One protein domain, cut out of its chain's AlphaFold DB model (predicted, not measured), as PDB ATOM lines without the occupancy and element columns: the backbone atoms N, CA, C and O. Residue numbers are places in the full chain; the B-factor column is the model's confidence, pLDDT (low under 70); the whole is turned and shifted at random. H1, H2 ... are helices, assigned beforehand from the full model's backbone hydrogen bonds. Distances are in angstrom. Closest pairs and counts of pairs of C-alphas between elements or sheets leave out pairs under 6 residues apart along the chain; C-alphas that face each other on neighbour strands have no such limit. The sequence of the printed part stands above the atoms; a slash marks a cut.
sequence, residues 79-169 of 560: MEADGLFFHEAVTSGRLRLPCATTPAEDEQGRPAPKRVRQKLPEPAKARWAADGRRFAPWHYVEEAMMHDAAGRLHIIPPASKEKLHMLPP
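This is residues 79 to 169 of the 560 residues of the protein "eIF3-S7 protein" of Symbiodinium necroappetens (UniProt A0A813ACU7). The model has little regular structure: it is mostly loop, with H2 and the short H3 packed together toward one end of its longest axis and H1 and H4 set separately toward the other. Short antiparallel pairings tie residues 146 to 147 to residues 85 to 86 and 153 to 154, and the long loop 92 to 121 runs from H1 to H2. The printed part has 91 residues with four named helices, H1 to H4 in chain order, and no named strand; the class is all helix, with 25 residues in named elements. It is compact, with a radius of gyration of the C-alphas of 13.3 A, and spans 33 by 25 by 25 A.

H2, residues 122 to 130, touches H3, residues 137 to 140; their closest C-alphas, those of Ala 124 and Tyr 140, are 5.0 A apart. H1, residues 88 to 91, and H4, residues 158 to 165, touch no helix. Every O i to N i+4 pair is within hydrogen-bond range in H2 and H4; H1 and H3 are too short for one.

H2 measures 12.3 A from C-alpha 122 at (221.538, 248.295, 280.807), H4 10.4 A to C-alpha 165 at (237.347, 261.565, 259.440), H3 5.6 A and H1 5.0 A.

The C-alphas farthest apart, those of Ser 92 and Gln 108, are 36.2 A apart. The printed part has no cut; the links H1 to H2 and H3 to H4 are long. Residues 114 to 118 have pLDDT under 70.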
ATOM      1  N   MET A  79     228.302 267.597 260.254       82.19
ATOM      2  CA  MET A  79     228.413 266.218 260.736       82.19
ATOM      3  C   MET A  79     227.099 265.432 260.609       82.19
ATOM      4  O   MET A  79     227.119 264.200 260.665       82.19
ATOM      5  N   GLU A  80     225.979 266.122 260.401       78.88
ATOM      6  CA  GLU A  80     224.647 265.543 260.209       78.88
ATOM      7  C   GLU A  80     224.517 264.920 258.813       78.88
ATOM      8  O   GLU A  80     225.053 265.432 257.828       78.88
ATOM      9  N   ALA A  81     223.861 263.768 258.705       77.38
ATOM     10  CA  ALA A  81     223.657 263.087 257.425       77.38
ATOM     11  C   ALA A  81     222.351 262.298 257.449       77.38
ATOM     12  O   ALA A  81     222.006 261.728 258.480       77.38
ATOM     13  N   ASP A  82     221.642 262.262 256.320       82.19
ATOM     14  CA  ASP A  82     220.454 261.421 256.108       82.19
ATOM     15  C   ASP A  82     219.360 261.574 257.185       82.19
ATOM     16  O   ASP A  82     218.696 260.613 257.569       82.19
ATOM     17  N   GLY A  83     219.180 262.795 257.705       87.44
ATOM     18  CA  GLY A  83     218.207 263.083 258.768       87.44
ATOM     19  C   GLY A  83     218.579 262.506 260.139       87.44
ATOM     20  O   GLY A  83     217.709 262.375 261.003       87.44
ATOM     21  N   LEU A  84     219.850 262.145 260.332       92.50
ATOM     22  CA  LEU A  84     220.415 261.700 261.599       92.50
ATOM     23  C   LEU A  84     221.241 262.810 262.248       92.50
ATOM     24  O   LEU A  84     222.101 263.426 261.610       92.50
ATOM     25  N   PHE A  85     221.045 262.970 263.553       93.38
ATOM     26  CA  PHE A  85     221.667 264.012 264.364       93.38
ATOM     27  C   PHE A  85     222.517 263.407 265.487       93.38
ATOM     28  O   PHE A  85     222.324 262.257 265.895       93.38
ATOM     29  N   PHE A  86     223.498 264.159 265.983       93.94
ATOM     30  CA  PHE A  86     224.281 263.757 267.152       93.94
ATOM     31  C   PHE A  86     223.646 264.273 268.442       93.94
ATOM     32  O   PHE A  86     223.091 265.365 268.483       93.94
ATOM     33  N   HIS A  87     223.829 263.516 269.523       94.50
ATOM     34  CA  HIS A  87     223.407 263.924 270.859       94.50
ATOM     35  C   HIS A  87     223.986 265.299 271.254       94.50
ATOM     36  O   HIS A  87     225.158 265.584 270.990       94.50
ATOM     37  N   GLU A  88     223.212 266.119 271.974       92.94
ATOM     38  CA  GLU A  88     223.573 267.497 272.363       92.94
ATOM     39  C   GLU A  88     224.925 267.576 273.092       92.94
ATOM     40  O   GLU A  88     225.742 268.471 272.878       92.94
ATOM     41  N   ALA A  89     225.215 266.588 273.942       93.25
ATOM     42  CA  ALA A  89     226.501 266.492 274.632       93.25
ATOM     43  C   ALA A  89     227.696 266.405 273.663       93.25
ATOM     44  O   ALA A  89     228.776 266.895 273.984       93.25
ATOM     45  N   VAL A  90     227.512 265.776 272.501       92.81
ATOM     46  CA  VAL A  90     228.527 265.707 271.452       92.81
ATOM     47  C   VAL A  90     228.526 267.003 270.659       92.81
ATOM     48  O   VAL A  90     229.587 267.597 270.531       92.81
ATOM     49  N   THR A  91     227.384 267.513 270.189       92.19
ATOM     50  CA  THR A  91     227.333 268.744 269.369       92.19
ATOM     51  C   THR A  91     227.832 269.983 270.118       92.19
ATOM     52  O   THR A  91     228.575 270.770 269.542       92.19
ATOM     53  N   SER A  92     227.593 270.093 271.427       89.94
ATOM     54  CA  SER A  92     228.165 271.133 272.306       89.94
ATOM     55  C   SER A  92     229.663 270.957 272.609       89.94
ATOM     56  O   SER A  92     230.314 271.878 273.094       89.94
ATOM     57  N   GLY A  93     230.240 269.784 272.323       88.44
ATOM     58  CA  GLY A  93     231.656 269.480 272.559       88.44
ATOM     59  C   GLY A  93     231.978 269.055 273.992       88.44
ATOM     60  O   GLY A  93     233.145 268.824 274.313       88.44
ATOM     61  N   ARG A  94     230.955 268.910 274.846       91.94
ATOM     62  CA  ARG A  94     231.081 268.385 276.215       91.94
ATOM     63  C   ARG A  94     231.589 266.941 276.224       91.94
ATOM     64  O   ARG A  94     232.361 266.564 277.104       91.94
ATOM     65  N   LEU A  95     231.169 266.138 275.249       91.69
ATOM     66  CA  LEU A  95     231.602 264.760 275.038       91.69
ATOM     67  C   LEU A  95     232.209 264.587 273.645       91.69
ATOM     68  O   LEU A  95     231.857 265.273 272.692       91.69
ATOM     69  N   ARG A  96     233.122 263.621 273.539       91.44
ATOM     70  CA  ARG A  96     233.727 263.197 272.274       91.44
ATOM     71  C   ARG A  96     233.332 261.764 271.984       91.44
ATOM     72  O   ARG A  96     233.317 260.931 272.891       91.44
ATOM     73  N   LEU A  97     233.107 261.471 270.712       93.38
ATOM     74  CA  LEU A  97     232.784 260.127 270.267       93.38
ATOM     75  C   LEU A  97     233.965 259.170 270.517       93.38
ATOM     76  O   LEU A  97     235.137 259.557 270.362       93.38
ATOM     77  N   PRO A  98     233.685 257.910 270.892       89.31
ATOM     78  CA  PRO A  98     234.716 256.892 271.033       89.31
ATOM     79  C   PRO A  98     235.379 256.589 269.681       89.31
ATOM     80  O   PRO A  98     234.809 256.826 268.617       89.31
ATOM     81  N   CYS A  99     236.590 256.021 269.711       89.44
ATOM     82  CA  CYS A  99     237.277 255.621 268.482       89.44
ATOM     83  C   CYS A  99     236.441 254.598 267.716       89.44
ATOM     84  O   CYS A  99     235.948 253.642 268.317       89.44
ATOM     85  N   ALA A 100     236.343 254.767 266.396       88.94
ATOM     86  CA  ALA A 100     235.734 253.778 265.522       88.94
ATOM     87  C   ALA A 100     236.390 252.399 265.714       88.94
ATOM     88  O   ALA A 100     237.618 252.279 265.755       88.94
ATOM     89  N   THR A 101     235.559 251.365 265.826       88.31
ATOM     90  CA  THR A 101     235.988 249.967 265.903       88.31
ATOM     91  C   THR A 101     235.531 249.213 264.664       88.31
ATOM     92  O   THR A 101     234.500 249.540 264.075       88.31
ATOM     93  N   THR A 102     236.318 248.222 264.248       89.81
ATOM     94  CA  THR A 102     235.921 247.325 263.162       89.81
ATOM     95  C   THR A 102     234.689 246.526 263.591       89.81
ATOM     96  O   THR A 102     234.611 246.134 264.764       89.81
ATOM     97  N   PRO A 103     233.731 246.269 262.686       90.62
ATOM     98  CA  PRO A 103     232.655 245.333 262.984       90.62
ATOM     99  C   PRO A 103     233.235 243.937 263.286       90.62
ATOM    100  O   PRO A 103     234.365 243.641 262.889       90.62
ATOM    101  N   ALA A 104     232.490 243.097 264.009       88.31
ATOM    102  CA  ALA A 104     232.812 241.681 264.205       88.31
ATOM    103  C   ALA A 104     233.064 240.996 262.853       88.31
ATOM    104  O   ALA A 104     232.490 241.427 261.852       88.31
ATOM    105  N   GLU A 105     233.918 239.969 262.813       80.25
ATOM    106  CA  GLU A 105     234.265 239.239 261.577       80.25
ATOM    107  C   GLU A 105     233.239 238.161 261.217       80.25
ATOM    108  O   GLU A 105     233.000 237.904 260.039       80.25
ATOM    109  N   ASP A 106     232.518 237.651 262.207       80.44
ATOM    110  CA  ASP A 106     231.472 236.644 262.070       80.44
ATOM    111  C   ASP A 106     230.163 237.095 262.748       80.44
ATOM    112  O   ASP A 106     230.082 238.160 263.370       80.44
ATOM    113  N   GLU A 107     229.119 236.282 262.595       77.81
ATOM    114  CA  GLU A 107     227.799 236.503 263.204       77.81
ATOM    115  C   GLU A 107     227.783 236.252 264.721       77.81
ATOM    116  O   GLU A 107     226.835 236.636 265.403       77.81
ATOM    117  N   GLN A 108     228.839 235.640 265.271       79.25
ATOM    118  CA  GLN A 108     228.970 235.384 266.711       79.25
ATOM    119  C   GLN A 108     229.236 236.682 267.488       79.25
ATOM    120  O   GLN A 108     229.001 236.757 268.703       79.25
ATOM    121  N   GLY A 109     229.668 237.727 266.778       84.06
ATOM    122  CA  GLY A 109     229.813 239.067 267.314       84.06
ATOM    123  C   GLY A 109     231.074 239.237 268.157       84.06
ATOM    124  O   GLY A 109     231.874 238.328 268.371       84.06
ATOM    125  N   ARG A 110     231.291 240.449 268.672       85.06
ATOM    126  CA  ARG A 110     232.463 240.728 269.510       85.06
ATOM    127  C   ARG A 110     232.306 240.112 270.909       85.06
ATOM    128  O   ARG A 110     231.250 240.272 271.532       85.06
ATOM    129  N   PRO A 111     233.369 239.506 271.477       81.00
ATOM    130  CA  PRO A 111     233.350 239.053 272.861       81.00
ATOM    131  C   PRO A 111     233.234 240.243 273.820       81.00
ATOM    132  O   PRO A 111     233.703 241.353 273.538       81.00
ATOM    133  N   ALA A 112     232.633 240.007 274.989       75.75
ATOM    134  CA  ALA A 112     232.537 241.028 276.025       75.75
ATOM    135  C   ALA A 112     233.938 241.505 276.458       75.75
ATOM    136  O   ALA A 112     234.834 240.677 276.661       75.75
ATOM    137  N   PRO A 113     234.167 242.823 276.614       73.44
ATOM    138  CA  PRO A 113     235.479 243.318 277.004       73.44
ATOM    139  C   PRO A 113     235.854 242.808 278.401       73.44
ATOM    140  O   PRO A 113     235.114 243.012 279.359       73.44
ATOM    141  N   LYS A 114     237.045 242.211 278.534       65.31
ATOM    142  CA  LYS A 114     237.556 241.660 279.807       65.31
ATOM    143  C   LYS A 114     237.719 242.712 280.916       65.31
ATOM    144  O   LYS A 114     237.730 242.370 282.091       65.31
ATOM    145  N   ARG A 115     237.877 243.990 280.551       63.06
ATOM    146  CA  ARG A 115     237.956 245.134 281.471       63.06
ATOM    147  C   ARG A 115     237.186 246.305 280.874       63.06
ATOM    148  O   ARG A 115     237.580 246.829 279.834       63.06
ATOM    149  N   VAL A 116     236.118 246.738 281.539       61.81
ATOM    150  CA  VAL A 116     235.410 247.979 281.201       61.81
ATOM    151  C   VAL A 116     235.664 248.973 282.330       61.81
ATOM    152  O   VAL A 116     235.399 248.667 283.487       61.81
ATOM    153  N   ARG A 117     236.220 250.151 282.011       59.50
ATOM    154  CA  ARG A 117     236.544 251.189 283.013       59.50
ATOM    155  C   ARG A 117     235.307 251.746 283.730       59.50
ATOM    156  O   ARG A 117     235.441 252.238 284.841       59.50
ATOM    157  N   GLN A 118     234.134 251.676 283.102       66.88
ATOM    158  CA  GLN A 118     232.847 252.105 283.653       66.88
ATOM    159  C   GLN A 118     231.778 251.056 283.332       66.88
ATOM    160  O   GLN A 118     231.819 250.428 282.274       66.88
ATOM    161  N   LYS A 119     230.827 250.841 284.246       77.81
ATOM    162  CA  LYS A 119     229.739 249.877 284.046       77.81
ATOM    163  C   LYS A 119     228.847 250.364 282.897       77.81
ATOM    164  O   LYS A 119     228.331 251.473 282.958       77.81
ATOM    165  N   LEU A 120     228.691 249.550 281.848       83.44
ATOM    166  CA  LEU A 120     227.840 249.896 280.704       83.44
ATOM    167  C   LEU A 120     226.366 249.982 281.160       83.44
ATOM    168  O   LEU A 120     225.930 249.053 281.850       83.44
ATOM    169  N   PRO A 121     225.602 251.023 280.780       89.75
ATOM    170  CA  PRO A 121     224.172 251.106 281.086       89.75
ATOM    171  C   PRO A 121     223.390 249.905 280.530       89.75
ATOM    172  O   PRO A 121     223.682 249.435 279.429       89.75
ATOM    173  N   GLU A 122     222.372 249.428 281.254       90.62
ATOM    174  CA  GLU A 122     221.538 248.295 280.807       90.62
ATOM    175  C   GLU A 122     220.869 248.532 279.436       90.62
ATOM    176  O   GLU A 122     220.947 247.635 278.593       90.62
ATOM    177  N   PRO A 123     220.331 249.732 279.113       93.38
ATOM    178  CA  PRO A 123     219.793 249.997 277.775       93.38
ATOM    179  C   PRO A 123     220.837 249.847 276.658       93.38
ATOM    180  O   PRO A 123     220.535 249.338 275.579       93.38
ATOM    181  N   ALA A 124     222.090 250.236 276.918       91.75
ATOM    182  CA  ALA A 124     223.179 250.078 275.959       91.75
ATOM    183  C   ALA A 124     223.564 248.602 275.769       91.75
ATOM    184  O   ALA A 124     223.862 248.189 274.650       91.75
ATOM    185  N   LYS A 125     223.509 247.784 276.833       90.25
ATOM    186  CA  LYS A 125     223.734 246.331 276.732       90.25
ATOM    187  C   LYS A 125     222.647 245.645 275.915       90.25
ATOM    188  O   LYS A 125     222.973 244.795 275.092       90.25
ATOM    189  N   ALA A 126     221.386 246.027 276.122       92.44
ATOM    190  CA  ALA A 126     220.259 245.494 275.363       92.44
ATOM    191  C   ALA A 126     220.408 245.801 273.864       92.44
ATOM    192  O   ALA A 126     220.330 244.888 273.047       92.44
ATOM    193  N   ARG A 127     220.738 247.053 273.505       94.69
ATOM    194  CA  ARG A 127     221.027 247.443 272.111       94.69
ATOM    195  C   ARG A 127     222.218 246.688 271.521       94.69
ATOM    196  O   ARG A 127     222.141 246.203 270.398       94.69
ATOM    197  N   TRP A 128     223.302 246.552 272.284       92.88
ATOM    198  CA  TRP A 128     224.495 245.823 271.850       92.88
ATOM    199  C   TRP A 128     224.210 244.339 271.584       92.88
ATOM    200  O   TRP A 128     224.717 243.782 270.612       92.88
ATOM    201  N   ALA A 129     223.386 243.701 272.420       89.88
ATOM    202  CA  ALA A 129     222.947 242.326 272.210       89.88
ATOM    203  C   ALA A 129     222.004 242.195 271.002       89.88
ATOM    204  O   ALA A 129     222.165 241.259 270.223       89.88
ATOM    205  N   ALA A 130     221.075 243.140 270.822       91.56
ATOM    206  CA  ALA A 130     220.129 243.148 269.706       91.56
ATOM    207  C   ALA A 130     220.815 243.301 268.336       91.56
ATOM    208  O   ALA A 130     220.381 242.687 267.369       91.56
ATOM    209  N   ASP A 131     221.916 244.054 268.250       89.31
ATOM    210  CA  ASP A 131     222.719 244.199 267.022       89.31
ATOM    211  C   ASP A 131     223.776 243.084 266.851       89.31
ATOM    212  O   ASP A 131     224.820 243.281 266.226       89.31
ATOM    213  N   GLY A 132     223.582 241.920 267.484       89.69
ATOM    214  CA  GLY A 132     224.495 240.777 267.355       89.69
ATOM    215  C   GLY A 132     225.927 241.080 267.805       89.69
ATOM    216  O   GLY A 132     226.883 240.485 267.319       89.69
ATOM    217  N   ARG A 133     226.108 242.053 268.710       91.12
ATOM    218  CA  ARG A 133     227.418 242.499 269.211       91.12
ATOM    219  C   ARG A 133     228.384 242.928 268.100       91.12
ATOM    220  O   ARG A 133     229.600 242.754 268.231       91.12
ATOM    221  N   ARG A 134     227.858 243.510 267.017       90.75
ATOM    222  CA  ARG A 134     228.626 243.904 265.826       90.75
ATOM    223  C   ARG A 134     229.784 244.848 266.147       90.75
ATOM    224  O   ARG A 134     230.902 244.613 265.701       90.75
ATOM    225  N   PHE A 135     229.553 245.897 266.934       91.94
ATOM    226  CA  PHE A 135     230.594 246.841 267.361       91.94
ATOM    227  C   PHE A 135     230.943 246.683 268.840       91.94
ATOM    228  O   PHE A 135     230.336 245.904 269.572       91.94
ATOM    229  N   ALA A 136     231.959 247.409 269.304       89.50
ATOM    230  CA  ALA A 136     232.258 247.449 270.730       89.50
ATOM    231  C   ALA A 136     231.106 248.099 271.537       89.50
ATOM    232  O   ALA A 136     230.489 249.051 271.060       89.50
ATOM    233  N   PRO A 137     230.843 247.646 272.778       89.94
ATOM    234  CA  PRO A 137     229.628 247.994 273.524       89.94
ATOM    235  C   PRO A 137     229.445 249.494 273.801       89.94
ATOM    236  O   PRO A 137     228.320 249.975 273.886       89.94
ATOM    237  N   TRP A 138     230.531 250.263 273.906       90.00
ATOM    238  CA  TRP A 138     230.466 251.716 274.118       90.00
ATOM    239  C   TRP A 138     229.940 252.502 272.908       90.00
ATOM    240  O   TRP A 138     229.620 253.672 273.062       90.00
ATOM    241  N   HIS A 139     229.827 251.888 271.725       92.00
ATOM    242  CA  HIS A 139     229.148 252.505 270.579       92.00
ATOM    243  C   HIS A 139     227.618 252.488 270.703       92.00
ATOM    244  O   HIS A 139     226.957 253.161 269.927       92.00
ATOM    245  N   TYR A 140     227.068 251.737 271.664       93.75
ATOM    246  CA  TYR A 140     225.624 251.609 271.895       93.75
ATOM    247  C   TYR A 140     225.142 252.447 273.085       93.75
ATOM    248  O   TYR A 140     223.976 252.376 273.482       93.75
ATOM    249  N   VAL A 141     226.047 253.217 273.687       93.44
ATOM    250  CA  VAL A 141     225.715 254.263 274.654       93.44
ATOM    251  C   VAL A 141     225.028 255.396 273.892       93.44
ATOM    252  O   VAL A 141     225.421 255.691 272.768       93.44
ATOM    253  N   GLU A 142     223.978 255.971 274.470       94.00
ATOM    254  CA  GLU A 142     223.086 256.920 273.787       94.00
ATOM    255  C   GLU A 142     223.852 258.097 273.178       94.00
ATOM    256  O   GLU A 142     223.702 258.396 271.998       94.00
ATOM    257  N   GLU A 143     224.787 258.665 273.933       94.19
ATOM    258  CA  GLU A 143     225.618 259.791 273.511       94.19
ATOM    259  C   GLU A 143     226.619 259.435 272.398       94.19
ATOM    260  O   GLU A 143     227.211 260.327 271.798       94.19
ATOM    261  N   ALA A 144     226.848 258.145 272.127       93.25
ATOM    262  CA  ALA A 144     227.732 257.660 271.064       93.25
ATOM    263  C   ALA A 144     226.975 257.205 269.801       93.25
ATOM    264  O   ALA A 144     227.617 256.807 268.823       93.25
ATOM    265  N   MET A 145     225.641 257.249 269.829       95.06
ATOM    266  CA  MET A 145     224.750 256.925 268.715       95.06
ATOM    267  C   MET A 145     224.206 258.209 268.075       95.06
ATOM    268  O   MET A 145     224.325 259.301 268.632       95.06
ATOM    269  N   MET A 146     223.626 258.075 266.885       94.88
ATOM    270  CA  MET A 146     222.856 259.148 266.253       94.88
ATOM    271  C   MET A 146     221.365 258.903 266.463       94.88
ATOM    272  O   MET A 146     220.961 257.757 266.636       94.88
ATOM    273  N   HIS A 147     220.546 259.949 266.433       94.69
ATOM    274  CA  HIS A 147     219.085 259.834 266.489       94.69
ATOM    275  C   HIS A 147     218.421 260.400 265.236       94.69
ATOM    276  O   HIS A 147     218.916 261.360 264.652       94.69
ATOM    277  N   ASP A 148     217.315 259.788 264.821       94.12
ATOM    278  CA  ASP A 148     216.444 260.352 263.791       94.12
ATOM    279  C   ASP A 148     215.421 261.335 264.388       94.12
ATOM    280  O   ASP A 148     215.315 261.490 265.606       94.12
ATOM    281  N   ALA A 149     214.626 261.981 263.530       90.25
ATOM    282  CA  ALA A 149     213.574 262.916 263.949       90.25
ATOM    283  C   ALA A 149     212.499 262.287 264.866       90.25
ATOM    284  O   ALA A 149     211.792 263.009 265.563       90.25
ATOM    285  N   ALA A 150     212.376 260.954 264.885       92.00
ATOM    286  CA  ALA A 150     211.477 260.218 265.774       92.00
ATOM    287  C   ALA A 150     212.152 259.795 267.096       92.00
ATOM    288  O   ALA A 150     211.535 259.110 267.911       92.00
ATOM    289  N   GLY A 151     213.416 260.173 267.314       90.62
ATOM    290  CA  GLY A 151     214.196 259.830 268.502       90.62
ATOM    291  C   GLY A 151     214.739 258.398 268.513       90.62
ATOM    292  O   GLY A 151     215.229 257.942 269.548       90.62
ATOM    293  N   ARG A 152     214.673 257.657 267.398       93.31
ATOM    294  CA  ARG A 152     215.231 256.297 267.328       93.31
ATOM    295  C   ARG A 152     216.744 256.366 267.188       93.31
ATOM    296  O   ARG A 152     217.257 257.144 266.391       93.31
ATOM    297  N   LEU A 153     217.444 255.524 267.947       95.25
ATOM    298  CA  LEU A 153     218.904 255.488 267.980       95.25
ATOM    299  C   LEU A 153     219.475 254.578 266.888       95.25
ATOM    300  O   LEU A 153     219.115 253.406 266.790       95.25
ATOM    301  N   HIS A 154     220.446 255.102 266.151       94.12
ATOM    302  CA  HIS A 154     221.148 254.452 265.052       94.12
ATOM    303  C   HIS A 154     222.652 254.413 265.325       94.12
ATOM    304  O   HIS A 154     223.243 255.360 265.855       94.12
ATOM    305  N   ILE A 155     223.303 253.310 264.950       93.12
ATOM    306  CA  ILE A 155     224.767 253.287 264.889       93.12
ATOM    307  C   ILE A 155     225.214 254.271 263.811       93.12
ATOM    308  O   ILE A 155     224.621 254.329 262.740       93.12
ATOM    309  N   ILE A 156     226.286 255.014 264.094       93.44
ATOM    310  CA  ILE A 156     226.842 256.000 263.163       93.44
ATOM    311  C   ILE A 156     227.116 255.323 261.801       93.44
ATOM    312  O   ILE A 156     227.972 254.421 261.749       93.44
ATOM    313  N   PRO A 157     226.443 255.744 260.714       91.69
ATOM    314  CA  PRO A 157     226.592 255.138 259.396       91.69
ATOM    315  C   PRO A 157     227.965 255.459 258.782       91.69
ATOM    316  O   PRO A 157     228.685 256.336 259.280       91.69
ATOM    317  N   PRO A 158     228.384 254.753 257.713       91.81
ATOM    318  CA  PRO A 158     229.670 255.007 257.070       91.81
ATOM    319  C   PRO A 158     229.840 256.463 256.616       91.81
ATOM    320  O   PRO A 158     230.889 257.042 256.882       91.81
ATOM    321  N   ALA A 159     228.798 257.078 256.046       89.50
ATOM    322  CA  ALA A 159     228.829 258.468 255.580       89.50
ATOM    323  C   ALA A 159     229.154 259.473 256.701       89.50
ATOM    324  O   ALA A 159     230.034 260.323 256.563       89.50
ATOM    325  N   SER A 160     228.523 259.332 257.869       91.19
ATOM    326  CA  SER A 160     228.839 260.170 259.031       91.19
ATOM    327  C   SER A 160     230.228 259.862 259.601       91.19
ATOM    328  O   SER A 160     230.923 260.766 260.057       91.19
ATOM    329  N   LYS A 161     230.696 258.604 259.545       92.12
ATOM    330  CA  LYS A 161     232.076 258.250 259.934       92.12
ATOM    331  C   LYS A 161     233.127 258.842 258.984       92.12
ATOM    332  O   LYS A 161     234.205 259.201 259.456       92.12
ATOM    333  N   GLU A 162     232.832 258.970 257.691       92.56
ATOM    334  CA  GLU A 162     233.679 259.668 256.708       92.56
ATOM    335  C   GLU A 162     233.793 261.157 257.054       92.56
ATOM    336  O   GLU A 162     234.907 261.666 257.190       92.56
ATOM    337  N   LYS A 163     232.669 261.825 257.337       91.50
ATOM    338  CA  LYS A 163     232.652 263.219 257.816       91.50
ATOM    339  C   LYS A 163     233.453 263.399 259.106       91.50
ATOM    340  O   LYS A 163     234.301 264.285 259.193       91.50
ATOM    341  N   LEU A 164     233.287 262.489 260.072       91.75
ATOM    342  CA  LEU A 164     234.088 262.451 261.305       91.75
ATOM    343  C   LEU A 164     235.581 262.204 261.055       91.75
ATOM    344  O   LEU A 164     236.382 262.463 261.945       91.75
ATOM    345  N   HIS A 165     235.960 261.677 259.889       91.38
ATOM    346  CA  HIS A 165     237.347 261.565 259.440       91.38
ATOM    347  C   HIS A 165     237.847 262.813 258.703       91.38
ATOM    348  O   HIS A 165     239.055 262.914 258.488       91.38
ATOM    349  N   MET A 166     236.962 263.758 258.370       91.50
ATOM    350  CA  MET A 166     237.168 264.864 257.426       91.50
ATOM    351  C   MET A 166     237.299 264.415 255.965       91.50
ATOM    352  O   MET A 166     238.047 265.013 255.193       91.50
ATOM    353  N   LEU A 167     236.597 263.346 255.595       91.12
ATOM    354  CA  LEU A 167     236.441 262.893 254.215       91.12
ATOM    355  C   LEU A 167     235.074 263.337 253.665       91.12
ATOM    356  O   LEU A 167     234.131 263.494 254.447       91.12
ATOM    357  N   PRO A 168     234.939 263.511 252.337       89.06
ATOM    358  CA  PRO A 168     233.639 263.719 251.712       89.06
ATOM    359  C   PRO A 168     232.669 262.558 252.008       89.06
ATOM    360  O   PRO A 168     233.108 261.409 252.098       89.06
ATOM    361  N   PRO A 169     231.356 262.815 252.128       84.88
ATOM    362  CA  PRO A 169     230.361 261.750 252.208       84.88
ATOM    363  C   PRO A 169     230.401 260.868 250.956       84.88
ATOM    364  O   PRO A 169     230.519 261.371 249.842       84.88
TER     365      PRO A 169